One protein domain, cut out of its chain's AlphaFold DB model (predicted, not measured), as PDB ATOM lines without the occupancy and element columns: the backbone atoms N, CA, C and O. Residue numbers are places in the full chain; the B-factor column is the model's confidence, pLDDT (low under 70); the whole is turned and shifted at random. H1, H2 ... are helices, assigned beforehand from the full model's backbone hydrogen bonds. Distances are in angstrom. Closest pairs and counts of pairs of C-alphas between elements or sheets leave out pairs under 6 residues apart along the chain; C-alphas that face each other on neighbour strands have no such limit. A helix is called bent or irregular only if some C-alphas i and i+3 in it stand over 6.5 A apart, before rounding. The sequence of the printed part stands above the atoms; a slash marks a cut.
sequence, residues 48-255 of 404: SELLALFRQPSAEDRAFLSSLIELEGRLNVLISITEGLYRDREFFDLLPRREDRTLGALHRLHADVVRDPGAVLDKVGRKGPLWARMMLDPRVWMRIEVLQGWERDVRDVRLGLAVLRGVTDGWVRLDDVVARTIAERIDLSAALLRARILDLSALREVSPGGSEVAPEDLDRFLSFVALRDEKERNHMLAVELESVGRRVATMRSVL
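Overview. This is residues 48 to 255 of the 404 residues of an uncharacterized protein of Planctomycetes bacterium (UniProt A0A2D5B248). What does the model look like? It is a long rod of two helical lobes: in one, H1 and H2a pack on the hairpin of H8 and H9; in the other, H3 to H6 cluster with the hairpin of H10 and H11. H2b and H7 bridge the lobes in the middle. What is it made of, and how large is it? The printed part has 208 residues with eleven named helices, H1 to H11 in chain order, and no named strand: the class is all helix. It is loose, with a radius of gyration of the C-alphas of 22.0 A and spans of 69 by 34 by 32 A.

Along the chain. Where are the first helices? H1 is residues 48 to 55, beginning at C-alpha 48 (18.870, -19.987, 0.446). H2, residues 59 to 88, was assigned as one helix by its hydrogen bonds but is bent: C-alphas 69 and 72 are 6.6 A apart, between arms H2a, 59 to 69, and H2b, 72 to 88, 24.2 A long. What follows? H3 is 91 to 94, H4 103 to 115, H5 117 to 121, H6 125 to 136 and H7 138 to 146; H6 is irregular, with C-alphas 126 and 129 7.7 A apart. Where are the last ones? H8 is 150 to 169, 28.4 A; H9 176 to 202, 38.9 A; H10 215 to 225; and H11 230 to 254, 36.3 A, ending at C-alpha 254 (-5.288, -36.819, -25.773).

Arrangement. What does the first lobe show? H1 touches H8, about perpendicular at 90 degrees, with closest C-alphas Arg 55 and Thr 168 at 6.4 A. H2a only just touches H8, with 3 pairs of C-alphas within 8 A, the closest Ile 69 and Arg 158 at 7.1 A. The hairpin H8 and H9 has closest C-alphas Asp 153 and Ser 189, 4.5 A, at a steep tilt of 39 degrees, opposite ways. What joins the lobes? H2b touches H9, with closest C-alphas Leu 75 and Ile 197 at 5.8 A. H7 touches H9 (Val 146 and Arg 196 closest, C-alphas 5.9 A) and H11 (Pro 138 and Val 248, 5.4 A). What of the second lobe and the backbones? H6 touches H3, with closest C-alphas Phe 91 and Leu 130 at 6.7 A, and H10, with Ala 132 and Leu 218 at 6.1 A; H5 touches H11, with Gly 118 and Asn 234 at 5.7 A; H4 only just touches H3, with 3 pairs of C-alphas within 8 A, the closest Phe 92 and Leu 106 at 6.6 A. Every O i to N i+4 pair is within hydrogen-bond range in H2a, H2b, H4, H5, H7, H9 and H10, against 2 of 4 in H1, 6 of 8 in H6, 15 of 16 in H8 and 20 of 21 in H11; H3 is too short for such a pair.

Size, cuts and confidence. How far does it reach, and is it cut? The two C-alphas farthest apart, of Gln 56 and Arg 228, are 71.2 A apart, and the printed part has no cut. Where is a link long or confidence low? The link from H9 to H10, residues 203 to 214, is long; pLDDT is under 70 at residue 118, residues 120 to 126 and residues 205 to 212.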
ATOM      1  N   SER A  48      18.377 -21.314   0.841       86.94
ATOM      2  CA  SER A  48      18.870 -19.987   0.446       86.94
ATOM      3  C   SER A  48      18.533 -19.641  -1.015       86.94
ATOM      4  O   SER A  48      18.071 -18.528  -1.283       86.94
ATOM      5  N   GLU A  49      18.668 -20.608  -1.925       87.12
ATOM      6  CA  GLU A  49      18.371 -20.489  -3.358       87.12
ATOM      7  C   GLU A  49      16.884 -20.230  -3.595       87.12
ATOM      8  O   GLU A  49      16.501 -19.314  -4.326       87.12
ATOM      9  N   LEU A  50      16.027 -20.983  -2.900       87.94
ATOM     10  CA  LEU A  50      14.580 -20.816  -2.982       87.94
ATOM     11  C   LEU A  50      14.142 -19.449  -2.448       87.94
ATOM     12  O   LEU A  50      13.285 -18.794  -3.037       87.94
ATOM     13  N   LEU A  51      14.732 -19.000  -1.336       88.12
ATOM     14  CA  LEU A  51      14.386 -17.725  -0.705       88.12
ATOM     15  C   LEU A  51      14.869 -16.509  -1.499       88.12
ATOM     16  O   LEU A  51      14.269 -15.436  -1.367       88.12
ATOM     17  N   ALA A  52      15.901 -16.649  -2.335       88.44
ATOM     18  CA  ALA A  52      16.353 -15.577  -3.220       88.44
ATOM     19  C   ALA A  52      15.216 -15.090  -4.141       88.44
ATOM     20  O   ALA A  52      15.029 -13.880  -4.291       88.44
ATOM     21  N   LEU A  53      14.371 -16.017  -4.621       87.69
ATOM     22  CA  LEU A  53      13.187 -15.725  -5.441       87.69
ATOM     23  C   LEU A  53      12.146 -14.849  -4.732       87.69
ATOM     24  O   LEU A  53      11.333 -14.209  -5.392       87.69
ATOM     25  N   PHE A  54      12.127 -14.833  -3.400       88.31
ATOM     26  CA  PHE A  54      11.130 -14.096  -2.621       88.31
ATOM     27  C   PHE A  54      11.691 -12.797  -2.041       88.31
ATOM     28  O   PHE A  54      10.982 -11.793  -2.010       88.31
ATOM     29  N   ARG A  55      12.964 -12.787  -1.622       88.06
ATOM     30  CA  ARG A  55      13.598 -11.618  -0.987       88.06
ATOM     31  C   ARG A  55      13.936 -10.513  -1.979       88.06
ATOM     32  O   ARG A  55      13.734  -9.339  -1.680       88.06
ATOM     33  N   GLN A  56      14.486 -10.875  -3.136       84.50
ATOM     34  CA  GLN A  56      14.939  -9.920  -4.151       84.50
ATOM     35  C   GLN A  56      14.592 -10.430  -5.554       84.50
ATOM     36  O   GLN A  56      15.489 -10.682  -6.356       84.50
ATOM     37  N   PRO A  57      13.294 -10.596  -5.870       87.88
ATOM     38  CA  PRO A  57      12.900 -11.156  -7.152       87.88
ATOM     39  C   PRO A  57      13.342 -10.244  -8.300       87.88
ATOM     40  O   PRO A  57      13.093  -9.030  -8.282       87.88
ATOM     41  N   SER A  58      13.924 -10.832  -9.340       90.69
ATOM     42  CA  SER A  58      14.072 -10.181 -10.641       90.69
ATOM     43  C   SER A  58      12.695  -9.877 -11.262       90.69
ATOM     44  O   SER A  58      11.642 -10.260 -10.742       90.69
ATOM     45  N   ALA A  59      12.661  -9.143 -12.379       91.56
ATOM     46  CA  ALA A  59      11.402  -8.910 -13.094       91.56
ATOM     47  C   ALA A  59      10.763 -10.226 -13.575       91.56
ATOM     48  O   ALA A  59       9.542 -10.375 -13.504       91.56
ATOM     49  N   GLU A  60      11.590 -11.183 -13.987       90.38
ATOM     50  CA  GLU A  60      11.163 -12.506 -14.433       90.38
ATOM     51  C   GLU A  60      10.671 -13.366 -13.269       90.38
ATOM     52  O   GLU A  60       9.626 -14.002 -13.391       90.38
ATOM     53  N   ASP A  61      11.333 -13.318 -12.107       91.56
ATOM     54  CA  ASP A  61      10.870 -14.025 -10.902       91.56
ATOM     55  C   ASP A  61       9.507 -13.502 -10.448       91.56
ATOM     56  O   ASP A  61       8.615 -14.280 -10.108       91.56
ATOM     57  N   ARG A  62       9.303 -12.176 -10.496       93.12
ATOM     58  CA  ARG A  62       7.993 -11.574 -10.205       93.12
ATOM     59  C   ARG A  62       6.929 -12.066 -11.180       93.12
ATOM     60  O   ARG A  62       5.838 -12.418 -10.737       93.12
ATOM     61  N   ALA A  63       7.226 -12.096 -12.479       93.38
ATOM     62  CA  ALA A  63       6.292 -12.591 -13.489       93.38
ATOM     63  C   ALA A  63       5.961 -14.077 -13.272       93.38
ATOM     64  O   ALA A  63       4.792 -14.463 -13.302       93.38
ATOM     65  N   PHE A  64       6.971 -14.894 -12.967       94.06
ATOM     66  CA  PHE A  64       6.809 -16.307 -12.648       94.06
ATOM     67  C   PHE A  64       5.927 -16.521 -11.407       94.06
ATOM     68  O   PHE A  64       4.916 -17.222 -11.496       94.06
ATOM     69  N   LEU A  65       6.234 -15.873 -10.279       94.69
ATOM     70  CA  LEU A  65       5.447 -15.998  -9.048       94.69
ATOM     71  C   LEU A  65       4.004 -15.504  -9.229       94.69
ATOM     72  O   LEU A  65       3.072 -16.146  -8.739       94.69
ATOM     73  N   SER A  66       3.799 -14.403  -9.957       95.00
ATOM     74  CA  SER A  66       2.456 -13.931 -10.317       95.00
ATOM     75  C   SER A  66       1.708 -14.963 -11.159       95.00
ATOM     76  O   SER A  66       0.546 -15.247 -10.875       95.00
ATOM     77  N   SER A  67       2.380 -15.604 -12.120       95.94
ATOM     78  CA  SER A  67       1.756 -16.625 -12.968       95.94
ATOM     79  C   SER A  67       1.242 -17.832 -12.179       95.94
ATOM     80  O   SER A  67       0.219 -18.398 -12.558       95.94
ATOM     81  N   LEU A  68       1.907 -18.207 -11.074       96.94
ATOM     82  CA  LEU A  68       1.452 -19.271 -10.173       96.94
ATOM     83  C   LEU A  68       0.194 -18.854  -9.399       96.94
ATOM     84  O   LEU A  68      -0.750 -19.633  -9.289       96.94
ATOM     85  N   ILE A  69       0.164 -17.615  -8.898       94.88
ATOM     86  CA  ILE A  69      -0.977 -17.057  -8.153       94.88
ATOM     87  C   ILE A  69      -2.215 -16.941  -9.053       94.88
ATOM     88  O   ILE A  69      -3.334 -17.215  -8.621       94.88
ATOM     89  N   GLU A  70      -2.028 -16.578 -10.320       96.75
ATOM     90  CA  GLU A  70      -3.117 -16.404 -11.284       96.75
ATOM     91  C   GLU A  70      -3.786 -17.720 -11.723       96.75
ATOM     92  O   GLU A  70      -4.882 -17.679 -12.290       96.75
ATOM     93  N   LEU A  71      -3.175 -18.887 -11.467       97.50
ATOM     94  CA  LEU A  71      -3.726 -20.189 -11.873       97.50
ATOM     95  C   LEU A  71      -5.119 -20.440 -11.289       97.50
ATOM     96  O   LEU A  71      -6.011 -20.869 -12.022       97.50
ATOM     97  N   GLU A  72      -5.325 -20.133 -10.005       97.38
ATOM     98  CA  GLU A  72      -6.626 -20.280  -9.338       97.38
ATOM     99  C   GLU A  72      -7.692 -19.417 -10.026       97.38
ATOM    100  O   GLU A  72      -8.759 -19.911 -10.390       97.38
ATOM    101  N   GLY A  73      -7.387 -18.139 -10.276       96.94
ATOM    102  CA  GLY A  73      -8.309 -17.219 -10.943       96.94
ATOM    103  C   GLY A  73      -8.681 -17.683 -12.354       96.94
ATOM    104  O   GLY A  73      -9.858 -17.703 -12.716       96.94
ATOM    105  N   ARG A  74      -7.692 -18.125 -13.138       97.62
ATOM    106  CA  ARG A  74      -7.904 -18.638 -14.501       97.62
ATOM    107  C   ARG A  74      -8.743 -19.914 -14.518       97.62
ATOM    108  O   ARG A  74      -9.625 -20.044 -15.364       97.62
ATOM    109  N   LEU A  75      -8.488 -20.837 -13.592       96.75
ATOM    110  CA  LEU A  75      -9.272 -22.059 -13.467       96.75
ATOM    111  C   LEU A  75     -10.714 -21.757 -13.037       96.75
ATOM    112  O   LEU A  75     -11.644 -22.281 -13.644       96.75
ATOM    113  N   ASN A  76     -10.911 -20.864 -12.062       96.75
ATOM    114  CA  ASN A  76     -12.240 -20.468 -11.592       96.75
ATOM    115  C   ASN A  76     -13.103 -19.881 -12.718       96.75
ATOM    116  O   ASN A  76     -14.284 -20.207 -12.808       96.75
ATOM    117  N   VAL A  77     -12.519 -19.100 -13.634       96.38
ATOM    118  CA  VAL A  77     -13.231 -18.622 -14.834       96.38
ATOM    119  C   VAL A  77     -13.747 -19.793 -15.682       96.38
ATOM    120  O   VAL A  77     -14.898 -19.779 -16.117       96.38
ATOM    121  N   LEU A  78     -12.934 -20.830 -15.900       95.75
ATOM    122  CA  LEU A  78     -13.326 -22.012 -16.681       95.75
ATOM    123  C   LEU A  78     -14.348 -22.894 -15.949       95.75
ATOM    124  O   LEU A  78     -15.242 -23.458 -16.590       95.75
ATOM    125  N   ILE A  79     -14.268 -22.973 -14.618       95.56
ATOM    126  CA  ILE A  79     -15.287 -23.613 -13.778       95.56
ATOM    127  C   ILE A  79     -16.619 -22.872 -13.932       95.56
ATOM    128  O   ILE A  79     -17.621 -23.502 -14.261       95.56
ATOM    129  N   SER A  80     -16.636 -21.542 -13.813       95.12
ATOM    130  CA  SER A  80     -17.855 -20.742 -14.002       95.12
ATOM    131  C   SER A  80     -18.436 -20.870 -15.413       95.12
ATOM    132  O   SER A  80     -19.656 -20.926 -15.572       95.12
ATOM    133  N   ILE A  81     -17.594 -20.969 -16.448       93.19
ATOM    134  CA  ILE A  81     -18.052 -21.262 -17.816       93.19
ATOM    135  C   ILE A  81     -18.704 -22.649 -17.880       93.19
ATOM    136  O   ILE A  81     -19.771 -22.791 -18.473       93.19
ATOM    137  N   THR A  82     -18.107 -23.661 -17.246       93.56
ATOM    138  CA  THR A  82     -18.673 -25.021 -17.175       93.56
ATOM    139  C   THR A  82     -20.025 -25.030 -16.462       93.56
ATOM    140  O   THR A  82     -20.975 -25.639 -16.952       93.56
ATOM    141  N   GLU A  83     -20.153 -24.300 -15.354       94.38
ATOM    142  CA  GLU A  83     -21.433 -24.112 -14.666       94.38
ATOM    143  C   GLU A  83     -22.469 -23.418 -15.555       94.38
ATOM    144  O   GLU A  83     -23.629 -23.827 -15.568       94.38
ATOM    145  N   GLY A  84     -22.065 -22.403 -16.326       92.06
ATOM    146  CA  GLY A  84     -22.914 -21.765 -17.333       92.06
ATOM    147  C   GLY A  84     -23.444 -22.774 -18.351       92.06
ATOM    148  O   GLY A  84     -24.653 -22.915 -18.498       92.06
ATOM    149  N   LEU A  85     -22.554 -23.571 -18.950       90.19
ATOM    150  CA  LEU A  85     -22.922 -24.614 -19.915       90.19
ATOM    151  C   LEU A  85     -23.893 -25.647 -19.327       90.19
ATOM    152  O   LEU A  85     -24.807 -26.107 -20.011       90.19
ATOM    153  N   TYR A  86     -23.703 -26.042 -18.068       92.62
ATOM    154  CA  TYR A  86     -24.590 -26.999 -17.401       92.62
ATOM    155  C   TYR A  86     -25.943 -26.388 -17.046       92.62
ATOM    156  O   TYR A  86     -26.955 -27.087 -17.095       92.62
ATOM    157  N   ARG A  87     -25.977 -25.091 -16.728       92.25
ATOM    158  CA  ARG A  87     -27.213 -24.344 -16.488       92.25
ATOM    159  C   ARG A  87     -28.020 -24.173 -17.770       92.25
ATOM    160  O   ARG A  87     -29.211 -24.459 -17.748       92.25
ATOM    161  N   ASP A  88     -27.369 -23.821 -18.873       89.94
ATOM    162  CA  ASP A  88     -28.008 -23.673 -20.189       89.94
ATOM    163  C   ASP A  88     -28.596 -24.998 -20.700       89.94
ATOM    164  O   ASP A  88     -29.566 -25.016 -21.453       89.94
ATOM    165  N   ARG A  89     -28.021 -26.127 -20.265       89.12
ATOM    166  CA  ARG A  89     -28.507 -27.484 -20.556       89.12
ATOM    167  C   ARG A  89     -29.469 -28.038 -19.506       89.12
ATOM    168  O   ARG A  89     -29.844 -29.202 -19.604       89.12
ATOM    169  N   GLU A  90     -29.837 -27.233 -18.510       92.25
ATOM    170  CA  GLU A  90     -30.749 -27.584 -17.415       92.25
ATOM    171  C   GLU A  90     -30.250 -28.730 -16.511       92.25
ATOM    172  O   GLU A  90     -31.005 -29.237 -15.687       92.25
ATOM    173  N   PHE A  91     -28.976 -29.142 -16.581       91.94
ATOM    174  CA  PHE A  91     -28.478 -30.305 -15.827       91.94
ATOM    175  C   PHE A  91     -28.608 -30.142 -14.308       91.94
ATOM    176  O   PHE A  91     -28.834 -31.121 -13.602       91.94
ATOM    177  N   PHE A  92     -28.559 -28.915 -13.787       93.62
ATOM    178  CA  PHE A  92     -28.802 -28.662 -12.362       93.62
ATOM    179  C   PHE A  92     -30.228 -28.988 -11.908       93.62
ATOM    180  O   PHE A  92     -30.447 -29.201 -10.716       93.62
ATOM    181  N   ASP A  93     -31.195 -29.083 -12.823       91.25
ATOM    182  CA  ASP A  93     -32.539 -29.537 -12.481       91.25
ATOM    183  C   ASP A  93     -32.596 -31.042 -12.207       91.25
ATOM    184  O   ASP A  93     -33.609 -31.514 -11.690       91.25
ATOM    185  N   LEU A  94     -31.527 -31.804 -12.466       89.06
ATOM    186  CA  LEU A  94     -31.404 -33.194 -12.017       89.06
ATOM    187  C   LEU A  94     -31.287 -33.302 -10.492       89.06
ATOM    188  O   LEU A  94     -31.777 -34.279  -9.924       89.06
ATOM    189  N   LEU A  95     -30.740 -32.281  -9.825       89.50
ATOM    190  CA  LEU A  95     -30.560 -32.276  -8.376       89.50
ATOM    191  C   LEU A  95     -31.901 -32.160  -7.616       89.50
ATOM    192  O   LEU A  95     -32.850 -31.511  -8.087       89.50
ATOM    193  N   PRO A  96     -32.017 -32.769  -6.421       83.75
ATOM    194  CA  PRO A  96     -33.153 -32.562  -5.527       83.75
ATOM    195  C   PRO A  96     -33.325 -31.085  -5.143       83.75
ATOM    196  O   PRO A  96     -32.359 -30.372  -4.901       83.75
ATOM    197  N   ARG A  97     -34.574 -30.618  -4.990       79.44
ATOM    198  CA  ARG A  97     -34.881 -29.208  -4.647       79.44
ATOM    199  C   ARG A  97     -34.294 -28.721  -3.314       79.44
ATOM    200  O   ARG A  97     -34.275 -27.521  -3.082       79.44
ATOM    201  N   ARG A  98     -33.913 -29.642  -2.426       74.88
ATOM    202  CA  ARG A  98     -33.353 -29.340  -1.099       74.88
ATOM    203  C   ARG A  98     -31.826 -29.263  -1.093       74.88
ATOM    204  O   ARG A  98     -31.268 -28.904  -0.066       74.88
ATOM    205  N   GLU A  99     -31.174 -29.639  -2.188       73.81
ATOM    206  CA  GLU A  99     -29.720 -29.600  -2.299       73.81
ATOM    207  C   GLU A  99     -29.261 -28.300  -2.947       73.81
ATOM    208  O   GLU A  99     -29.924 -27.753  -3.837       73.81
ATOM    209  N   ASP A 100     -28.090 -27.832  -2.522       82.00
ATOM    210  CA  ASP A 100     -27.426 -26.716  -3.175       82.00
ATOM    211  C   ASP A 100     -27.095 -27.109  -4.618       82.00
ATOM    212  O   ASP A 100     -26.432 -28.121  -4.873       82.00
ATOM    213  N   ARG A 101     -27.548 -26.291  -5.576       87.88
ATOM    214  CA  ARG A 101     -27.341 -26.478  -7.023       87.88
ATOM    215  C   ARG A 101     -25.895 -26.165  -7.420       87.88
ATOM    216  O   ARG A 101     -25.629 -25.220  -8.156       87.88
ATOM    217  N   THR A 102     -24.972 -26.948  -6.882       91.38
ATOM    218  CA  THR A 102     -23.526 -26.797  -7.047       91.38
ATOM    219  C   THR A 102     -22.989 -27.810  -8.044       91.38
ATOM    220  O   THR A 102     -23.525 -28.914  -8.188       91.38
ATOM    221  N   LEU A 103     -21.891 -27.452  -8.711       92.12
ATOM    222  CA  LEU A 103     -21.204 -28.343  -9.642       92.12
ATOM    223  C   LEU A 103     -20.780 -29.655  -8.967       92.12
ATOM    224  O   LEU A 103     -21.007 -30.736  -9.504       92.12
ATOM    225  N   GLY A 104     -20.255 -29.568  -7.739       90.94
ATOM    226  CA  GLY A 104     -19.848 -30.735  -6.955       90.94
ATOM    227  C   GLY A 104     -21.003 -31.684  -6.623       90.94
ATOM    228  O   GLY A 104     -20.825 -32.900  -6.686       90.94
ATOM    229  N   ALA A 105     -22.198 -31.167  -6.308       90.50
ATOM    230  CA  ALA A 105     -23.375 -32.011  -6.096       90.50
ATOM    231  C   ALA A 105     -23.780 -32.742  -7.385       90.50
ATOM    232  O   ALA A 105     -24.001 -33.952  -7.360       90.50
ATOM    233  N   LEU A 106     -23.796 -32.034  -8.518       92.62
ATOM    234  CA  LEU A 106     -24.129 -32.615  -9.819       92.62
ATOM    235  C   LEU A 106     -23.118 -33.689 -10.255       92.62
ATOM    236  O   LEU A 106     -23.517 -34.742 -10.745       92.62
ATOM    237  N   HIS A 107     -21.821 -33.455 -10.046       93.75
ATOM    238  CA  HIS A 107     -20.765 -34.422 -10.364       93.75
ATOM    239  C   HIS A 107     -20.853 -35.690  -9.502       93.75
ATOM    240  O   HIS A 107     -20.680 -36.790 -10.019       93.75
ATOM    241  N   ARG A 108     -21.164 -35.560  -8.201       90.25
ATOM    242  CA  ARG A 108     -21.408 -36.722  -7.326       90.25
ATOM    243  C   ARG A 108     -22.617 -37.525  -7.786       90.25
ATOM    244  O   ARG A 108     -22.525 -38.740  -7.914       90.25
ATOM    245  N   LEU A 109     -23.711 -36.830  -8.093       88.44
ATOM    246  CA  LEU A 109     -24.925 -37.445  -8.608       88.44
ATOM    247  C   LEU A 109     -24.654 -38.202  -9.926       88.44
ATOM    248  O   LEU A 109     -25.121 -39.323 -10.090       88.44
ATOM    249  N   HIS A 110     -23.854 -37.641 -10.839       90.81
ATOM    250  CA  HIS A 110     -23.415 -38.345 -12.051       90.81
ATOM    251  C   HIS A 110     -22.616 -39.615 -11.734       90.81
ATOM    252  O   HIS A 110     -22.947 -40.676 -12.256       90.81
ATOM    253  N   ALA A 111     -21.631 -39.537 -10.834       88.75
ATOM    254  CA  ALA A 111     -20.826 -40.692 -10.439       88.75
ATOM    255  C   ALA A 111     -21.673 -41.822  -9.823       88.75
ATOM    256  O   ALA A 111     -21.447 -42.997 -10.119       88.75
ATOM    257  N   ASP A 112     -22.677 -41.477  -9.013       85.88
ATOM    258  CA  ASP A 112     -23.616 -42.451  -8.451       85.88
ATOM    259  C   ASP A 112     -24.437 -43.153  -9.545       85.88
ATOM    260  O   ASP A 112     -24.612 -44.370  -9.478       85.88
ATOM    261  N   VAL A 113     -24.873 -42.424 -10.582       83.50
ATOM    262  CA  VAL A 113     -25.606 -43.002 -11.725       83.50
ATOM    263  C   VAL A 113     -24.729 -43.858 -12.617       83.50
ATOM    264  O   VAL A 113     -25.187 -44.894 -13.083       83.50
ATOM    265  N   VAL A 114     -23.475 -43.473 -12.855       84.88
ATOM    266  CA  VAL A 114     -22.538 -44.323 -13.605       84.88
ATOM    267  C   VAL A 114     -22.324 -45.656 -12.882       84.88
ATOM    268  O   VAL A 114     -22.249 -46.696 -13.533       84.88
ATOM    269  N   ARG A 115     -22.246 -45.641 -11.543       84.56
ATOM    270  CA  ARG A 115     -22.037 -46.850 -10.733       84.56
ATOM    271  C   ARG A 115     -23.269 -47.755 -10.687       84.56
ATOM    272  O   ARG A 115     -23.112 -48.971 -10.730       84.56
ATOM    273  N   ASP A 116     -24.459 -47.175 -10.556       81.50
ATOM    274  CA  ASP A 116     -25.722 -47.915 -10.497       81.50
ATOM    275  C   ASP A 116     -26.827 -47.177 -11.276       81.50
ATOM    276  O   ASP A 116     -27.632 -46.434 -10.698       81.50
ATOM    277  N   PRO A 117     -26.874 -47.364 -12.610       75.75
ATOM    278  CA  PRO A 117     -27.861 -46.699 -13.449       75.75
ATOM    279  C   PRO A 117     -29.291 -47.089 -13.064       75.75
ATOM    280  O   PRO A 117     -30.176 -46.235 -13.040       75.75
ATOM    281  N   GLY A 118     -29.521 -48.362 -12.723       69.69
ATOM    282  CA  GLY A 118     -30.845 -48.912 -12.426       69.69
ATOM    283  C   GLY A 118     -31.509 -48.254 -11.219       69.69
ATOM    284  O   GLY A 118     -32.643 -47.780 -11.321       69.69
ATOM    285  N   ALA A 119     -30.781 -48.139 -10.103       70.69
ATOM    286  CA  ALA A 119     -31.322 -47.605  -8.850       70.69
ATOM    287  C   ALA A 119     -31.711 -46.118  -8.915       70.69
ATOM    288  O   ALA A 119     -32.560 -45.652  -8.137       70.69
ATOM    289  N   VAL A 120     -31.087 -45.353  -9.815       66.62
ATOM    290  CA  VAL A 120     -31.380 -43.927  -9.982       66.62
ATOM    291  C   VAL A 120     -32.403 -43.700 -11.088       66.62
ATOM    292  O   VAL A 120     -33.317 -42.904 -10.874       66.62
ATOM    293  N   LEU A 121     -32.313 -44.422 -12.213       65.69
ATOM    294  CA  LEU A 121     -33.181 -44.243 -13.383       65.69
ATOM    295  C   LEU A 121     -34.637 -44.682 -13.140       65.69
ATOM    296  O   LEU A 121     -35.545 -44.075 -13.708       65.69
ATOM    297  N   ASP A 122     -34.895 -45.602 -12.203       62.94
ATOM    298  CA  ASP A 122     -36.260 -45.955 -11.764       62.94
ATOM    299  C   ASP A 122     -37.052 -44.771 -11.179       62.94
ATOM    300  O   ASP A 122     -38.284 -44.763 -11.165       62.94
ATOM    301  N   LYS A 123     -36.360 -43.724 -10.717       62.75
ATOM    302  CA  LYS A 123     -36.969 -42.543 -10.084       62.75
ATOM    303  C   LYS A 123     -37.181 -41.383 -11.057       62.75
ATOM    304  O   LYS A 123     -37.627 -40.309 -10.650       62.75
ATOM    305  N   VAL A 124     -36.820 -41.553 -12.330       61.19
ATOM    306  CA  VAL A 124     -36.501 -40.412 -13.192       61.19
ATOM    307  C   VAL A 124     -37.711 -39.752 -13.849       61.19
ATOM    308  O   VAL A 124     -37.638 -38.558 -14.149       61.19
ATOM    309  N   GLY A 125     -38.856 -40.425 -13.970       65.00
ATOM    310  CA  GLY A 125     -40.105 -39.803 -14.433       65.00
ATOM    311  C   GLY A 125     -39.898 -38.860 -15.631       65.00
ATOM    312  O   GLY A 125     -39.328 -39.236 -16.650       65.00
ATOM    313  N   ARG A 126     -40.293 -37.586 -15.495       66.50
ATOM    314  CA  ARG A 126     -40.174 -36.565 -16.560       66.50
ATOM    315  C   ARG A 126     -38.743 -36.084 -16.859       66.50
ATOM    316  O   ARG A 126     -38.553 -35.357 -17.825       66.50
ATOM    317  N   LYS A 127     -37.739 -36.460 -16.057       83.75
ATOM    318  CA  LYS A 127     -36.334 -36.034 -16.218       83.75
ATOM    319  C   LYS A 127     -35.492 -36.999 -17.067       83.75
ATOM    320  O   LYS A 127     -34.297 -36.767 -17.225       83.75
ATOM    321  N   GLY A 128     -36.095 -38.054 -17.628       82.88
ATOM    322  CA  GLY A 128     -35.413 -39.094 -18.422       82.88
ATOM    323  C   GLY A 128     -34.529 -38.540 -19.534       82.88
ATOM    324  O   GLY A 128     -33.337 -38.847 -19.562       82.88
ATOM    325  N   PRO A 129     -35.061 -37.661 -20.399       85.44
ATOM    326  CA  PRO A 129     -34.280 -37.084 -21.489       85.44
ATOM    327  C   PRO A 129     -33.086 -36.249 -21.013       85.44
ATOM    328  O   PRO A 129     -32.037 -36.237 -21.650       85.44
ATOM    329  N   LEU A 130     -33.215 -35.551 -19.882       88.06
ATOM    330  CA  LEU A 130     -32.133 -34.742 -19.321       88.06
ATOM    331  C   LEU A 130     -30.996 -35.626 -18.791       88.06
ATOM    332  O   LEU A 130     -29.829 -35.355 -19.070       88.06
ATOM    333  N   TRP A 131     -31.350 -36.713 -18.105       86.88
ATOM    334  CA  TRP A 131     -30.402 -37.733 -17.667       86.88
ATOM    335  C   TRP A 131     -29.669 -38.379 -18.835       86.88
ATOM    336  O   TRP A 131     -28.444 -38.412 -18.845       86.88
ATOM    337  N   ALA A 132     -30.406 -38.835 -19.843       87.62
ATOM    338  CA  ALA A 132     -29.824 -39.468 -21.015       87.62
ATOM    339  C   ALA A 132     -28.864 -38.519 -21.758       87.62
ATOM    340  O   ALA A 132     -27.746 -38.913 -22.077       87.62
ATOM    341  N   ARG A 133     -29.228 -37.237 -21.929       89.62
ATOM    342  CA  ARG A 133     -28.324 -36.218 -22.497       89.62
ATOM    343  C   ARG A 133     -27.033 -36.061 -21.693       89.62
ATOM    344  O   ARG A 133     -25.968 -35.946 -22.286       89.62
ATOM    345  N   MET A 134     -27.113 -36.054 -20.363       90.56
ATOM    346  CA  MET A 134     -25.930 -35.929 -19.506       90.56
ATOM    347  C   MET A 134     -25.050 -37.189 -19.548       90.56
ATOM    348  O   MET A 134     -23.826 -37.086 -19.603       90.56
ATOM    349  N   MET A 135     -25.664 -38.374 -19.534       89.88
ATOM    350  CA  MET A 135     -24.957 -39.657 -19.482       89.88
ATOM    351  C   MET A 135     -24.314 -40.037 -20.815       89.88
ATOM    352  O   MET A 135     -23.250 -40.650 -20.813       89.88
ATOM    353  N   LEU A 136     -24.928 -39.661 -21.938       90.62
ATOM    354  CA  LEU A 136     -24.428 -39.975 -23.276       90.62
ATOM    355  C   LEU A 136     -23.395 -38.970 -23.802       90.62
ATOM    356  O   LEU A 136     -22.745 -39.263 -24.806       90.62
ATOM    357  N   ASP A 137     -23.240 -37.811 -23.155       90.56
ATOM    358  CA  ASP A 137     -22.278 -36.776 -23.545       90.56
ATOM    359  C   ASP A 137     -20.885 -37.073 -22.946       90.56
ATOM    360  O   ASP A 137     -20.664 -36.855 -21.750       90.56
ATOM    361  N   PRO A 138     -19.900 -37.524 -23.751       90.56
ATOM    362  CA  PRO A 138     -18.570 -37.856 -23.245       90.56
ATOM    363  C   PRO A 138     -17.805 -36.626 -22.729       90.56
ATOM    364  O   PRO A 138     -16.927 -36.762 -21.877       90.56
ATOM    365  N   ARG A 139     -18.139 -35.405 -23.166       90.69
ATOM    366  CA  ARG A 139     -17.496 -34.182 -22.661       90.69
ATOM    367  C   ARG A 139     -17.927 -33.866 -21.242       90.69
ATOM    368  O   ARG A 139     -17.130 -33.308 -20.497       90.69
ATOM    369  N   VAL A 140     -19.156 -34.208 -20.854       92.12
ATOM    370  CA  VAL A 140     -19.589 -34.089 -19.452       92.12
ATOM    371  C   VAL A 140     -18.713 -34.974 -18.571       92.12
ATOM    372  O   VAL A 140     -18.170 -34.485 -17.585       92.12
ATOM    373  N   TRP A 141     -18.488 -36.226 -18.974       93.12
ATOM    374  CA  TRP A 141     -17.613 -37.151 -18.250       93.12
ATOM    375  C   TRP A 141     -16.187 -36.604 -18.152       93.12
ATOM    376  O   TRP A 141     -15.601 -36.592 -17.073       93.12
ATOM    377  N   MET A 142     -15.656 -36.061 -19.249       93.38
ATOM    378  CA  MET A 142     -14.312 -35.481 -19.257       93.38
ATOM    379  C   MET A 142     -14.185 -34.226 -18.403       93.38
ATOM    380  O   MET A 142     -13.203 -34.094 -17.681       93.38
ATOM    381  N   ARG A 143     -15.174 -33.326 -18.402       94.69
ATOM    382  CA  ARG A 143     -15.158 -32.164 -17.498       94.69
ATOM    383  C   ARG A 143     -15.233 -32.592 -16.037       94.69
ATOM    384  O   ARG A 143     -14.554 -31.990 -15.212       94.69
ATOM    385  N   ILE A 144     -16.024 -33.622 -15.724       94.44
ATOM    386  CA  ILE A 144     -16.081 -34.194 -14.375       94.44
ATOM    387  C   ILE A 144     -14.699 -34.695 -13.966       94.44
ATOM    388  O   ILE A 144     -14.226 -34.291 -12.912       94.44
ATOM    389  N   GLU A 145     -14.043 -35.510 -14.797       93.44
ATOM    390  CA  GLU A 145     -12.707 -36.054 -14.516       93.44
ATOM    391  C   GLU A 145     -11.634 -34.965 -14.387       93.44
ATOM    392  O   GLU A 145     -10.902 -34.945 -13.403       93.44
ATOM    393  N   VAL A 146     -11.572 -34.008 -15.317       94.69
ATOM    394  CA  VAL A 146     -10.587 -32.908 -15.283       94.69
ATOM    395  C   VAL A 146     -10.757 -32.042 -14.029       94.69
ATOM    396  O   VAL A 146      -9.775 -31.582 -13.444       94.69
ATOM    397  N   LEU A 147     -11.997 -31.851 -13.573       94.56
ATOM    398  CA  LEU A 147     -12.318 -31.129 -12.342       94.56
ATOM    399  C   LEU A 147     -12.229 -31.998 -11.083       94.56
ATOM    400  O   LEU A 147     -12.652 -31.563 -10.017       94.56
ATOM    401  N   GLN A 148     -11.687 -33.213 -11.135       90.94
ATOM    402  CA  GLN A 148     -11.368 -33.936  -9.907       90.94
ATOM    403  C   GLN A 148     -10.065 -33.408  -9.307       90.94
ATOM    404  O   GLN A 148      -9.057 -33.256  -9.998       90.94
ATOM    405  N   GLY A 149     -10.091 -33.136  -8.000       88.12
ATOM    406  CA  GLY A 149      -8.897 -32.835  -7.209       88.12
ATOM    407  C   GLY A 149      -8.305 -31.435  -7.393       88.12
ATOM    408  O   GLY A 149      -7.294 -31.137  -6.764       88.12
ATOM    409  N   TRP A 150      -8.917 -30.555  -8.190       94.50
ATOM    410  CA  TRP A 150      -8.364 -29.221  -8.448       94.50
ATOM    411  C   TRP A 150      -8.266 -28.350  -7.188       94.50
ATOM    412  O   TRP A 150      -7.306 -27.591  -7.058       94.50
ATOM    413  N   GLU A 151      -9.201 -28.476  -6.232       95.00
ATOM    414  CA  GLU A 151      -9.161 -27.701  -4.984       95.00
ATOM    415  C   GLU A 151      -7.891 -28.002  -4.187       95.00
ATOM    416  O   GLU A 151      -7.341 -27.132  -3.512       95.00
ATOM    417  N   ARG A 152      -7.417 -29.250  -4.271       93.94
ATOM    418  CA  ARG A 152      -6.183 -29.690  -3.626       93.94
ATOM    419  C   ARG A 152      -4.968 -29.053  -4.280       93.94
ATOM    420  O   ARG A 152      -4.125 -28.531  -3.564       93.94
ATOM    421  N   ASP A 153      -4.893 -29.057  -5.606       97.38
ATOM    422  CA  ASP A 153      -3.757 -28.459  -6.310       97.38
ATOM    423  C   ASP A 153      -3.716 -26.932  -6.098       97.38
ATOM    424  O   ASP A 153      -2.653 -26.366  -5.845       97.38
ATOM    425  N   VAL A 154      -4.876 -26.257  -6.096       97.50
ATOM    426  CA  VAL A 154      -4.977 -24.833  -5.719       97.50
ATOM    427  C   VAL A 154      -4.491 -24.613  -4.289       97.50
ATOM    428  O   VAL A 154      -3.710 -23.694  -4.033       97.50
ATOM    429  N   ARG A 155      -4.929 -25.460  -3.348       96.19
ATOM    430  CA  ARG A 155      -4.485 -25.395  -1.953       96.19
ATOM    431  C   ARG A 155      -2.967 -25.531  -1.860       96.19
ATOM    432  O   ARG A 155      -2.359 -24.709  -1.184       96.19
ATOM    433  N   ASP A 156      -2.368 -26.517  -2.517       96.94
ATOM    434  CA  ASP A 156      -0.926 -26.774  -2.454       96.94
ATOM    435  C   ASP A 156      -0.116 -25.580  -2.976       96.94
ATOM    436  O   ASP A 156       0.790 -25.114  -2.283       96.94
ATOM    437  N   VAL A 157      -0.492 -25.013  -4.131       97.81
ATOM    438  CA  VAL A 157       0.164 -23.808  -4.675       97.81
ATOM    439  C   VAL A 157       0.019 -22.629  -3.713       97.81
ATOM    440  O   VAL A 157       1.007 -21.996  -3.339       97.81
ATOM    441  N   ARG A 158      -1.207 -22.336  -3.272       97.25
ATOM    442  CA  ARG A 158      -1.494 -21.168  -2.432       97.25
ATOM    443  C   ARG A 158      -0.806 -21.253  -1.072       97.25
ATOM    444  O   ARG A 158      -0.174 -20.290  -0.641       97.25
ATOM    445  N   LEU A 159      -0.951 -22.388  -0.391       96.81
ATOM    446  CA  LEU A 159      -0.398 -22.600   0.943       96.81
ATOM    447  C   LEU A 159       1.122 -22.735   0.904       96.81
ATOM    448  O   LEU A 159       1.795 -22.168   1.760       96.81
ATOM    449  N   GLY A 160       1.667 -23.421  -0.101       96.81
ATOM    450  CA  GLY A 160       3.109 -23.536  -0.276       96.81
ATOM    451  C   GLY A 160       3.773 -22.172  -0.469       96.81
ATOM    452  O   GLY A 160       4.702 -21.836   0.263       96.81
ATOM    453  N   LEU A 161       3.243 -21.339  -1.371       96.12
ATOM    454  CA  LEU A 161       3.741 -19.972  -1.565       96.12
ATOM    455  C   LEU A 161       3.596 -19.110  -0.304       96.12
ATOM    456  O   LEU A 161       4.464 -18.280  -0.031       96.12
ATOM    457  N   ALA A 162       2.519 -19.286   0.468       94.88
ATOM    458  CA  ALA A 162       2.325 -18.561   1.721       94.88
ATOM    459  C   ALA A 162       3.389 -18.927   2.767       94.88
ATOM    460  O   ALA A 162       3.967 -18.028   3.374       94.88
ATOM    461  N   VAL A 163       3.692 -20.218   2.933       95.62
ATOM    462  CA  VAL A 163       4.730 -20.682   3.866       95.62
ATOM    463  C   VAL A 163       6.112 -20.200   3.436       95.62
ATOM    464  O   VAL A 163       6.840 -19.680   4.273       95.62
ATOM    465  N   LEU A 164       6.466 -20.306   2.149       94.44
ATOM    466  CA  LEU A 164       7.772 -19.852   1.651       94.44
ATOM    467  C   LEU A 164       7.982 -18.343   1.850       94.44
ATOM    468  O   LEU A 164       9.064 -17.926   2.250       94.44
ATOM    469  N   ARG A 165       6.936 -17.529   1.661       92.19
ATOM    470  CA  ARG A 165       6.963 -16.096   2.008       92.19
ATOM    471  C   ARG A 165       7.047 -15.854   3.514       92.19
ATOM    472  O   ARG A 165       7.721 -14.931   3.947       92.19
ATOM    473  N   GLY A 166       6.404 -16.691   4.325       91.81
ATOM    474  CA  GLY A 166       6.527 -16.616   5.782       91.81
ATOM    475  C   GLY A 166       7.973 -16.773   6.266       91.81
ATOM    476  O   GLY A 166       8.347 -16.173   7.265       91.81
ATOM    477  N   VAL A 167       8.813 -17.516   5.535       92.38
ATOM    478  CA  VAL A 167      10.246 -17.663   5.864       92.38
ATOM    479  C   VAL A 167      11.037 -16.380   5.580       92.38
ATOM    480  O   VAL A 167      12.074 -16.139   6.197       92.38
ATOM    481  N   THR A 168      10.597 -15.556   4.625       88.94
ATOM    482  CA  THR A 168      11.274 -14.287   4.319       88.94
ATOM    483  C   THR A 168      10.822 -13.151   5.215       88.94
ATOM    484  O   THR A 168      11.648 -12.309   5.561       88.94
ATOM    485  N   ASP A 169       9.543 -13.146   5.581       85.94
ATOM    486  CA  ASP A 169       8.885 -11.986   6.180       85.94
ATOM    487  C   ASP A 169       8.563 -12.181   7.673       85.94
ATOM    488  O   ASP A 169       8.035 -11.257   8.290       85.94
ATOM    489  N   GLY A 170       8.839 -13.358   8.247       88.12
ATOM    490  CA  GLY A 170       8.425 -13.702   9.608       88.12
ATOM    491  C   GLY A 170       9.269 -14.766  10.310       88.12
ATOM    492  O   GLY A 170      10.472 -14.903  10.081       88.12
ATOM    493  N   TRP A 171       8.627 -15.504  11.213       92.62
ATOM    494  CA  TRP A 171       9.240 -16.499  12.095       92.62
ATOM    495  C   TRP A 171       9.213 -17.919  11.532       92.62
ATOM    496  O   TRP A 171       9.777 -18.819  12.159       92.62
ATOM    497  N   VAL A 172       8.566 -18.166  10.385       94.44
ATOM    498  CA  VAL A 172       8.532 -19.506   9.780       94.44
ATOM    499  C   VAL A 172       9.954 -20.031   9.577       94.44
ATOM    500  O   VAL A 172      10.778 -19.425   8.895       94.44
ATOM    501  N   ARG A 173      10.226 -21.219  10.122       93.12
ATOM    502  CA  ARG A 173      11.489 -21.939   9.922       93.12
ATOM    503  C   ARG A 173      11.232 -23.245   9.195       93.12
ATOM    504  O   ARG A 173      10.370 -24.026   9.598       93.12
ATOM    505  N   LEU A 174      12.004 -23.481   8.141       93.06
ATOM    506  CA  LEU A 174      12.017 -24.728   7.384       93.06
ATOM    507  C   LEU A 174      13.450 -25.253   7.331       93.06
ATOM    508  O   LEU A 174      14.391 -24.463   7.275       93.06
ATOM    509  N   ASP A 175      13.601 -26.572   7.343       91.88
ATOM    510  CA  ASP A 175      14.829 -27.209   6.872       91.88
ATOM    511  C   ASP A 175      14.781 -27.381   5.341       91.88
ATOM    512  O   ASP A 175      13.719 -27.232   4.720       91.88
ATOM    513  N   ASP A 176      15.926 -27.691   4.730       91.94
ATOM    514  CA  ASP A 176      16.051 -27.812   3.270       91.94
ATOM    515  C   ASP A 176      15.140 -28.908   2.696       91.94
ATOM    516  O   ASP A 176      14.567 -28.752   1.617       91.94
ATOM    517  N   VAL A 177      14.935 -30.000   3.440       91.50
ATOM    518  CA  VAL A 177      14.092 -31.129   3.016       91.50
ATOM    519  C   VAL A 177      12.626 -30.707   2.950       91.50
ATOM    520  O   VAL A 177      11.932 -30.992   1.970       91.50
ATOM    521  N   VAL A 178      12.140 -30.001   3.972       92.50
ATOM    522  CA  VAL A 178      10.770 -29.486   4.030       92.50
ATOM    523  C   VAL A 178      10.553 -28.430   2.949       92.50
ATOM    524  O   VAL A 178       9.520 -28.459   2.279       92.50
ATOM    525  N   ALA A 179      11.510 -27.524   2.750       93.19
ATOM    526  CA  ALA A 179      11.428 -26.494   1.720       93.19
ATOM    527  C   ALA A 179      11.348 -27.097   0.310       93.19
ATOM    528  O   ALA A 179      10.458 -26.734  -0.462       93.19
ATOM    529  N   ARG A 180      12.199 -28.088   0.014       91.81
ATOM    530  CA  ARG A 180      12.174 -28.849  -1.241       91.81
ATOM    531  C   ARG A 180      10.854 -29.586  -1.440       91.81
ATOM    532  O   ARG A 180      10.254 -29.483  -2.501       91.81
ATOM    533  N   THR A 181      10.345 -30.237  -0.394       92.44
ATOM    534  CA  THR A 181       9.041 -30.925  -0.439       92.44
ATOM    535  C   THR A 181       7.898 -29.956  -0.765       92.44
ATOM    536  O   THR A 181       6.977 -30.300  -1.506       92.44
ATOM    537  N   ILE A 182       7.931 -28.732  -0.223       94.81
ATOM    538  CA  ILE A 182       6.949 -27.690  -0.556       94.81
ATOM    539  C   ILE A 182       7.102 -27.253  -2.020       94.81
ATOM    540  O   ILE A 182       6.096 -27.180  -2.723       94.81
ATOM    541  N   ALA A 183       8.329 -26.994  -2.484       94.88
ATOM    542  CA  ALA A 183       8.608 -26.589  -3.862       94.88
ATOM    543  C   ALA A 183       8.127 -27.636  -4.884       94.88
ATOM    544  O   ALA A 183       7.364 -27.299  -5.789       94.88
ATOM    545  N   GLU A 184       8.455 -28.913  -4.673       93.50
ATOM    546  CA  GLU A 184       8.010 -30.034  -5.514       93.50
ATOM    547  C   GLU A 184       6.480 -30.134  -5.584       93.50
ATOM    548  O   GLU A 184       5.903 -30.325  -6.656       93.50
ATOM    549  N   ARG A 185       5.791 -29.959  -4.448       94.75
ATOM    550  CA  ARG A 185       4.320 -29.973  -4.414       94.75
ATOM    551  C   ARG A 185       3.704 -28.799  -5.154       94.75
ATOM    552  O   ARG A 185       2.688 -28.995  -5.825       94.75
ATOM    553  N   ILE A 186       4.281 -27.603  -5.032       97.19
ATOM    554  CA  ILE A 186       3.841 -26.429  -5.792       97.19
ATOM    555  C   ILE A 186       4.032 -26.694  -7.285       97.19
ATOM    556  O   ILE A 186       3.095 -26.467  -8.044       97.19
ATOM    557  N   ASP A 187       5.184 -27.217  -7.703       96.69
ATOM    558  CA  ASP A 187       5.489 -27.470  -9.114       96.69
ATOM    559  C   ASP A 187       4.570 -28.522  -9.733       96.69
ATOM    560  O   ASP A 187       3.996 -28.284 -10.801       96.69
ATOM    561  N   LEU A 188       4.361 -29.650  -9.043       96.38
ATOM    562  CA  LEU A 188       3.411 -30.679  -9.461       96.38
ATOM    563  C   LEU A 188       1.993 -30.108  -9.570       96.38
ATOM    564  O   LEU A 188       1.331 -30.268 -10.596       96.38
ATOM    565  N   SER A 189       1.535 -29.407  -8.533       97.88
ATOM    566  CA  SER A 189       0.183 -28.843  -8.489       97.88
ATOM    567  C   SER A 189      -0.014 -27.758  -9.547       97.88
ATOM    568  O   SER A 189      -1.047 -27.711 -10.207       97.88
ATOM    569  N   ALA A 190       0.988 -26.914  -9.782       98.12
ATOM    570  CA  ALA A 190       0.941 -25.880 -10.803       98.12
ATOM    571  C   ALA A 190       0.921 -26.474 -12.221       98.12
ATOM    572  O   ALA A 190       0.143 -26.011 -13.057       98.12
ATOM    573  N   ALA A 191       1.723 -27.509 -12.491       97.56
ATOM    574  CA  ALA A 191       1.703 -28.229 -13.764       97.56
ATOM    575  C   ALA A 191       0.323 -28.858 -14.023       97.56
ATOM    576  O   ALA A 191      -0.257 -28.689 -15.098       97.56
ATOM    577  N   LEU A 192      -0.245 -29.500 -13.003       97.62
ATOM    578  CA  LEU A 192      -1.583 -30.083 -13.034       97.62
ATOM    579  C   LEU A 192      -2.681 -29.038 -13.277       97.62
ATOM    580  O   LEU A 192      -3.530 -29.228 -14.146       97.62
ATOM    581  N   LEU A 193      -2.643 -27.894 -12.589       98.31
ATOM    582  CA  LEU A 193      -3.588 -26.795 -12.816       98.31
ATOM    583  C   LEU A 193      -3.485 -26.236 -14.239       98.31
ATOM    584  O   LEU A 193      -4.508 -25.976 -14.873       98.31
ATOM    585  N   ARG A 194      -2.269 -26.076 -14.774       98.00
ATOM    586  CA  ARG A 194      -2.066 -25.640 -16.164       98.00
ATOM    587  C   ARG A 194      -2.635 -26.649 -17.159       98.00
ATOM    588  O   ARG A 194      -3.303 -26.232 -18.105       98.00
ATOM    589  N   ALA A 195      -2.432 -27.944 -16.926       96.88
ATOM    590  CA  ALA A 195      -3.010 -29.006 -17.744       96.88
ATOM    591  C   ALA A 195      -4.550 -28.982 -17.710       96.88
ATOM    592  O   ALA A 195      -5.183 -28.975 -18.766       96.88
ATOM    593  N   ARG A 196      -5.152 -28.830 -16.522       97.38
ATOM    594  CA  ARG A 196      -6.610 -28.692 -16.348       97.38
ATOM    595  C   ARG A 196      -7.173 -27.472 -17.072       97.38
ATOM    596  O   ARG A 196      -8.214 -27.565 -17.714       97.38
ATOM    597  N   ILE A 197      -6.480 -26.333 -17.004       97.19
ATOM    598  CA  ILE A 197      -6.859 -25.112 -17.732       97.19
ATOM    599  C   ILE A 197      -6.889 -25.372 -19.244       97.19
ATOM    600  O   ILE A 197      -7.844 -24.966 -19.911       97.19
ATOM    601  N   LEU A 198      -5.877 -26.053 -19.793       95.31
ATOM    602  CA  LEU A 198      -5.834 -26.398 -21.218       95.31
ATOM    603  C   LEU A 198      -6.966 -27.358 -21.598       95.31
ATOM    604  O   LEU A 198      -7.679 -27.100 -22.568       95.31
ATOM    605  N   ASP A 199      -7.180 -28.408 -20.806       95.44
ATOM    606  CA  ASP A 199      -8.219 -29.408 -21.060       95.44
ATOM    607  C   ASP A 199      -9.625 -28.805 -20.995       95.44
ATOM    608  O   ASP A 199     -10.423 -29.005 -21.907       95.44
ATOM    609  N   LEU A 200      -9.939 -28.004 -19.973       94.69
ATOM    610  CA  LEU A 200     -11.235 -27.322 -19.875       94.69
ATOM    611  C   LEU A 200     -11.453 -26.317 -21.007       94.69
ATOM    612  O   LEU A 200     -12.578 -26.173 -21.485       94.69
ATOM    613  N   SER A 201     -10.390 -25.642 -21.453       92.94
ATOM    614  CA  SER A 201     -10.473 -24.742 -22.607       92.94
ATOM    615  C   SER A 201     -10.809 -25.514 -23.883       92.94
ATOM    616  O   SER A 201     -11.695 -25.095 -24.623       92.94
ATOM    617  N   ALA A 202     -10.176 -26.670 -24.103       89.75
ATOM    618  CA  ALA A 202     -10.459 -27.543 -25.244       89.75
ATOM    619  C   ALA A 202     -11.869 -28.158 -25.168       89.75
ATOM    620  O   ALA A 202     -12.586 -28.238 -26.163       89.75
ATOM    621  N   LEU A 203     -12.319 -28.530 -23.967       89.00
ATOM    622  CA  LEU A 203     -13.655 -29.078 -23.728       89.00
ATOM    623  C   LEU A 203     -14.767 -28.020 -23.812       89.00
ATOM    624  O   LEU A 203     -15.943 -28.368 -23.672       89.00
ATOM    625  N   ARG A 204     -14.451 -26.736 -24.022       79.69
ATOM    626  CA  ARG A 204     -15.447 -25.660 -24.154       79.69
ATOM    627  C   ARG A 204     -16.210 -25.716 -25.478       79.69
ATOM    628  O   ARG A 204     -17.370 -25.311 -25.504       79.69
ATOM    629  N   GLU A 205     -15.584 -26.180 -26.558       62.56
ATOM    630  CA  GLU A 205     -16.111 -26.042 -27.921       62.56
ATOM    631  C   GLU A 205     -17.391 -26.854 -28.146       62.56
ATOM    632  O   GLU A 205     -17.357 -28.039 -28.452       62.56
ATOM    633  N   VAL A 206     -18.552 -26.212 -28.035       56.28
ATOM    634  CA  VAL A 206     -19.811 -26.699 -28.607       56.28
ATOM    635  C   VAL A 206     -20.446 -25.510 -29.315       56.28
ATOM    636  O   VAL A 206     -20.626 -24.455 -28.702       56.28
ATOM    637  N   SER A 207     -20.790 -25.660 -30.594       49.09
ATOM    638  CA  SER A 207     -21.630 -24.685 -31.293       49.09
ATOM    639  C   SER A 207     -22.896 -24.407 -30.467       49.09
ATOM    640  O   SER A 207     -23.509 -25.363 -29.980       49.09
ATOM    641  N   PRO A 208     -23.318 -23.140 -30.296       43.00
ATOM    642  CA  PRO A 208     -24.535 -22.829 -29.554       43.00
ATOM    643  C   PRO A 208     -25.720 -23.636 -30.114       43.00
ATOM    644  O   PRO A 208     -26.014 -23.559 -31.304       43.00
ATOM    645  N   GLY A 209     -26.363 -24.447 -29.266       48.91
ATOM    646  CA  GLY A 209     -27.515 -25.287 -29.632       48.91
ATOM    647  C   GLY A 209     -27.206 -26.723 -30.088       48.91
ATOM    648  O   GLY A 209     -28.137 -27.499 -30.282       48.91
ATOM    649  N   GLY A 210     -25.936 -27.119 -30.222       50.31
ATOM    650  CA  GLY A 210     -25.565 -28.491 -30.580       50.31
ATOM    651  C   GLY A 210     -25.594 -29.442 -29.381       50.31
ATOM    652  O   GLY A 210     -24.721 -29.385 -28.516       50.31
ATOM    653  N   SER A 211     -26.566 -30.354 -29.327       58.19
ATOM    654  CA  SER A 211     -26.391 -31.600 -28.571       58.19
ATOM    655  C   SER A 211     -25.459 -32.503 -29.379       58.19
ATOM    656  O   SER A 211     -25.778 -32.828 -30.517       58.19
ATOM    657  N   GLU A 212     -24.316 -32.907 -28.818       69.19
ATOM    658  CA  GLU A 212     -23.481 -33.952 -29.440       69.19
ATOM    659  C   GLU A 212     -24.123 -35.339 -29.356       69.19
ATOM    660  O   GLU A 212     -23.722 -36.254 -30.073       69.19
ATOM    661  N   VAL A 213     -25.121 -35.501 -28.486       81.44
ATOM    662  CA  VAL A 213     -25.906 -36.729 -28.409       81.44
ATOM    663  C   VAL A 213     -26.879 -36.733 -29.579       81.44
ATOM    664  O   VAL A 213     -27.747 -35.855 -29.661       81.44
ATOM    665  N   ALA A 214     -26.714 -37.709 -30.470       84.56
ATOM    666  CA  ALA A 214     -27.607 -37.920 -31.595       84.56
ATOM    667  C   ALA A 214     -29.019 -38.269 -31.080       84.56
ATOM    668  O   ALA A 214     -29.131 -39.012 -30.097       84.56
ATOM    669  N   PRO A 215     -30.098 -37.757 -31.701       85.94
ATOM    670  CA  PRO A 215     -31.466 -38.086 -31.298       85.94
ATOM    671  C   PRO A 215     -31.719 -39.597 -31.206       85.94
ATOM    672  O   PRO A 215     -32.389 -40.054 -30.288       85.94
ATOM    673  N   GLU A 216     -31.107 -40.382 -32.093       88.62
ATOM    674  CA  GLU A 216     -31.249 -41.837 -32.123       88.62
ATOM    675  C   GLU A 216     -30.605 -42.518 -30.905       88.62
ATOM    676  O   GLU A 216     -31.156 -43.481 -30.371       88.62
ATOM    677  N   ASP A 217     -29.460 -42.009 -30.435       88.12
ATOM    678  CA  ASP A 217     -28.796 -42.513 -29.225       88.12
ATOM    679  C   ASP A 217     -29.630 -42.185 -27.977       88.12
ATOM    680  O   ASP A 217     -29.752 -43.003 -27.062       88.12
ATOM    681  N   LEU A 218     -30.244 -40.996 -27.961       87.69
ATOM    682  CA  LEU A 218     -31.144 -40.560 -26.898       87.69
ATOM    683  C   LEU A 218     -32.390 -41.452 -26.823       87.69
ATOM    684  O   LEU A 218     -32.702 -41.973 -25.751       87.69
ATOM    685  N   ASP A 219     -33.073 -41.661 -27.949       88.75
ATOM    686  CA  ASP A 219     -34.273 -42.501 -28.023       88.75
ATOM    687  C   ASP A 219     -33.963 -43.954 -27.641       88.75
ATOM    688  O   ASP A 219     -34.703 -44.569 -26.867       88.75
ATOM    689  N   ARG A 220     -32.826 -44.488 -28.109       90.06
ATOM    690  CA  ARG A 220     -32.350 -45.824 -27.736       90.06
ATOM    691  C   ARG A 220     -32.127 -45.933 -26.228       90.06
ATOM    692  O   ARG A 220     -32.674 -46.847 -25.610       90.06
ATOM    693  N   PHE A 221     -31.400 -44.997 -25.618       88.94
ATOM    694  CA  PHE A 221     -31.164 -45.007 -24.172       88.94
ATOM    695  C   PHE A 221     -32.474 -44.930 -23.379       88.94
ATOM    696  O   PHE A 221     -32.674 -45.694 -22.435       88.94
ATOM    697  N   LEU A 222     -33.405 -44.060 -23.784       88.00
ATOM    698  CA  LEU A 222     -34.717 -43.940 -23.139       88.00
ATOM    699  C   LEU A 222     -35.553 -45.219 -23.268       88.00
ATOM    700  O   LEU A 222     -36.251 -45.581 -22.319       88.00
ATOM    701  N   SER A 223     -35.452 -45.931 -24.396       89.31
ATOM    702  CA  SER A 223     -36.117 -47.226 -24.574       89.31
ATOM    703  C   SER A 223     -35.608 -48.278 -23.585       89.31
ATOM    704  O   SER A 223     -36.411 -49.028 -23.034       89.31
ATOM    705  N   PHE A 224     -34.305 -48.274 -23.273       88.94
ATOM    706  CA  PHE A 224     -33.725 -49.169 -22.270       88.94
ATOM    707  C   PHE A 224     -34.193 -48.814 -20.862       88.94
ATOM    708  O   PHE A 224     -34.590 -49.703 -20.119       88.94
ATOM    709  N   VAL A 225     -34.233 -47.523 -20.510       84.50
ATOM    710  CA  VAL A 225     -34.761 -47.061 -19.211       84.50
ATOM    711  C   VAL A 225     -36.203 -47.529 -18.981       84.50
ATOM    712  O   VAL A 225     -36.569 -47.849 -17.853       84.50
ATOM    713  N   ALA A 226     -37.014 -47.599 -20.038       85.62
ATOM    714  CA  ALA A 226     -38.416 -48.004 -19.964       85.62
ATOM    715  C   ALA A 226     -38.645 -49.528 -19.837       85.62
ATOM    716  O   ALA A 226     -39.795 -49.952 -19.679       85.62
ATOM    717  N   LEU A 227     -37.595 -50.357 -19.907       86.62
ATOM    718  CA  LEU A 227     -37.710 -51.810 -19.756       86.62
ATOM    719  C   LEU A 227     -38.203 -52.183 -18.347       86.62
ATOM    720  O   LEU A 227     -37.727 -51.662 -17.337       86.62
ATOM    721  N   ARG A 228     -39.179 -53.104 -18.295       84.12
ATOM    722  CA  ARG A 228     -39.786 -53.592 -17.041       84.12
ATOM    723  C   ARG A 228     -38.931 -54.632 -16.324       84.12
ATOM    724  O   ARG A 228     -39.022 -54.738 -15.106       84.12
ATOM    725  N   ASP A 229     -38.165 -55.419 -17.074       88.50
ATOM    726  CA  ASP A 229     -37.207 -56.362 -16.506       88.50
ATOM    727  C   ASP A 229     -35.964 -55.584 -16.061       88.50
ATOM    728  O   ASP A 229     -35.213 -55.059 -16.885       88.50
ATOM    729  N   GLU A 230     -35.761 -55.492 -14.747       85.75
ATOM    730  CA  GLU A 230     -34.627 -54.794 -14.140       85.75
ATOM    731  C   GLU A 230     -33.278 -55.362 -14.598       85.75
ATOM    732  O   GLU A 230     -32.332 -54.607 -14.837       85.75
ATOM    733  N   LYS A 231     -33.178 -56.686 -14.757       87.75
ATOM    734  CA  LYS A 231     -31.934 -57.347 -15.156       87.75
ATOM    735  C   LYS A 231     -31.599 -57.023 -16.607       87.75
ATOM    736  O   LYS A 231     -30.451 -56.695 -16.908       87.75
ATOM    737  N   GLU A 232     -32.594 -57.091 -17.489       89.44
ATOM    738  CA  GLU A 232     -32.437 -56.729 -18.900       89.44
ATOM    739  C   GLU A 232     -32.118 -55.237 -19.054       89.44
ATOM    740  O   GLU A 232     -31.150 -54.876 -19.722       89.44
ATOM    741  N   ARG A 233     -32.854 -54.368 -18.355       87.12
ATOM    742  CA  ARG A 233     -32.610 -52.923 -18.317       87.12
ATOM    743  C   ARG A 233     -31.182 -52.588 -17.910       87.12
ATOM    744  O   ARG A 233     -30.501 -51.853 -18.621       87.12
ATOM    745  N   ASN A 234     -30.725 -53.119 -16.775       85.81
ATOM    746  CA  ASN A 234     -29.391 -52.831 -16.254       85.81
ATOM    747  C   ASN A 234     -28.306 -53.331 -17.215       85.81
ATOM    748  O   ASN A 234     -27.313 -52.636 -17.423       85.81
ATOM    749  N   HIS A 235     -28.514 -54.490 -17.848       89.44
ATOM    750  CA  HIS A 235     -27.608 -54.998 -18.874       89.44
ATOM    751  C   HIS A 235     -27.531 -54.064 -20.092       89.44
ATOM    752  O   HIS A 235     -26.436 -53.666 -20.483       89.44
ATOM    753  N   MET A 236     -28.673 -53.657 -20.656       91.06
ATOM    754  CA  MET A 236     -28.710 -52.796 -21.844       91.06
ATOM    755  C   MET A 236     -28.145 -51.396 -21.572       91.06
ATOM    756  O   MET A 236     -27.390 -50.861 -22.384       91.06
ATOM    757  N   LEU A 237     -28.446 -50.818 -20.404       87.88
ATOM    758  CA  LEU A 237     -27.862 -49.546 -19.975       87.88
ATOM    759  C   LEU A 237     -26.346 -49.651 -19.791       87.88
ATOM    760  O   LEU A 237     -25.628 -48.749 -20.212       87.88
ATOM    761  N   ALA A 238     -25.847 -50.746 -19.212       87.88
ATOM    762  CA  ALA A 238     -24.411 -50.962 -19.066       87.88
ATOM    763  C   ALA A 238     -23.703 -51.028 -20.429       87.88
ATOM    764  O   ALA A 238     -22.676 -50.377 -20.601       87.88
ATOM    765  N   VAL A 239     -24.277 -51.730 -21.414       90.00
ATOM    766  CA  VAL A 239     -23.733 -51.807 -22.785       90.00
ATOM    767  C   VAL A 239     -23.675 -50.423 -23.445       90.00
ATOM    768  O   VAL A 239     -22.668 -50.058 -24.059       90.00
ATOM    769  N   GLU A 240     -24.734 -49.622 -23.306       89.94
ATOM    770  CA  GLU A 240     -24.779 -48.273 -23.876       89.94
ATOM    771  C   GLU A 240     -23.750 -47.343 -23.206       89.94
ATOM    772  O   GLU A 240     -22.999 -46.635 -23.884       89.94
ATOM    773  N   LEU A 241     -23.648 -47.388 -21.873       89.69
ATOM    774  CA  LEU A 241     -22.670 -46.607 -21.113       89.69
ATOM    775  C   LEU A 241     -21.227 -47.069 -21.362       89.69
ATOM    776  O   LEU A 241     -20.324 -46.236 -21.381       89.69
ATOM    777  N   GLU A 242     -20.985 -48.351 -21.639       91.00
ATOM    778  CA  GLU A 242     -19.672 -48.857 -22.055       91.00
ATOM    779  C   GLU A 242     -19.241 -48.262 -23.408       91.00
ATOM    780  O   GLU A 242     -18.077 -47.903 -23.609       91.00
ATOM    781  N   SER A 243     -20.183 -48.074 -24.338       90.19
ATOM    782  CA  SER A 243     -19.929 -47.373 -25.603       90.19
ATOM    783  C   SER A 243     -19.506 -45.914 -25.381       90.19
ATOM    784  O   SER A 243     -18.534 -45.443 -25.982       90.19
ATOM    785  N   VAL A 244     -20.178 -45.201 -24.466       90.81
ATOM    786  CA  VAL A 244     -19.744 -43.866 -24.014       90.81
ATOM    787  C   VAL A 244     -18.350 -43.949 -23.391       90.81
ATOM    788  O   VAL A 244     -17.468 -43.190 -23.788       90.81
ATOM    789  N   GLY A 245     -18.111 -44.922 -22.510       90.81
ATOM    790  CA  GLY A 245     -16.829 -45.159 -21.849       90.81
ATOM    791  C   GLY A 245     -15.660 -45.346 -22.822       90.81
ATOM    792  O   GLY A 245     -14.591 -44.782 -22.606       90.81
ATOM    793  N   ARG A 246     -15.855 -46.047 -23.946       91.62
ATOM    794  CA  ARG A 246     -14.826 -46.183 -24.998       91.62
ATOM    795  C   ARG A 246     -14.500 -44.853 -25.687       91.62
ATOM    796  O   ARG A 246     -13.330 -44.566 -25.953       91.62
ATOM    797  N   ARG A 247     -15.510 -44.011 -25.942       89.94
ATOM    798  CA  ARG A 247     -15.304 -42.649 -26.473       89.94
ATOM    799  C   ARG A 247     -14.573 -41.771 -25.459       89.94
ATOM    800  O   ARG A 247     -13.612 -41.099 -25.824       89.94
ATOM    801  N   VAL A 248     -14.970 -41.852 -24.190       91.44
ATOM    802  CA  VAL A 248     -14.306 -41.172 -23.070       91.44
ATOM    803  C   VAL A 248     -12.842 -41.601 -22.962       91.44
ATOM    804  O   VAL A 248     -11.976 -40.740 -22.897       91.44
ATOM    805  N   ALA A 249     -12.529 -42.896 -23.038       90.88
ATOM    806  CA  ALA A 249     -11.149 -43.387 -23.007       90.88
ATOM    807  C   ALA A 249     -10.301 -42.839 -24.170       90.88
ATOM    808  O   ALA A 249      -9.145 -42.460 -23.978       90.88
ATOM    809  N   THR A 250     -10.894 -42.733 -25.364       89.75
ATOM    810  CA  THR A 250     -10.234 -42.131 -26.531       89.75
ATOM    811  C   THR A 250      -9.943 -40.647 -26.290       89.75
ATOM    812  O   THR A 250      -8.812 -40.208 -26.485       89.75
ATOM    813  N   MET A 251     -10.926 -39.883 -25.799       90.62
ATOM    814  CA  MET A 251     -10.742 -38.470 -25.449       90.62
ATOM    815  C   MET A 251      -9.698 -38.288 -24.344       90.62
ATOM    816  O   MET A 251      -8.812 -37.448 -24.470       90.62
ATOM    817  N   ARG A 252      -9.749 -39.110 -23.293       91.50
ATOM    818  CA  ARG A 252      -8.819 -39.060 -22.163       91.50
ATOM    819  C   ARG A 252      -7.365 -39.188 -22.618       91.50
ATOM    820  O   ARG A 252      -6.511 -38.464 -22.118       91.50
ATOM    821  N   SER A 253      -7.089 -40.049 -23.600       87.75
ATOM    822  CA  SER A 253      -5.729 -40.285 -24.106       87.75
ATOM    823  C   SER A 253      -5.048 -39.045 -24.710       87.75
ATOM    824  O   SER A 253      -3.820 -38.972 -24.720       87.75
ATOM    825  N   VAL A 254      -5.823 -38.054 -25.174       88.88
ATOM    826  CA  VAL A 254      -5.288 -36.819 -25.773       88.88
ATOM    827  C   VAL A 254      -5.240 -35.636 -24.797       88.88
ATOM    828  O   VAL A 254      -4.578 -34.637 -25.086       88.88
ATOM    829  N   LEU A 255      -5.880 -35.747 -23.627       90.38
ATOM    830  CA  LEU A 255      -5.887 -34.693 -22.609       90.38
ATOM    831  C   LEU A 255      -4.494 -34.482 -21.998       90.38
ATOM    832  O   LEU A 255      -3.686 -35.407 -21.864       90.38
TER     833      LEU A 255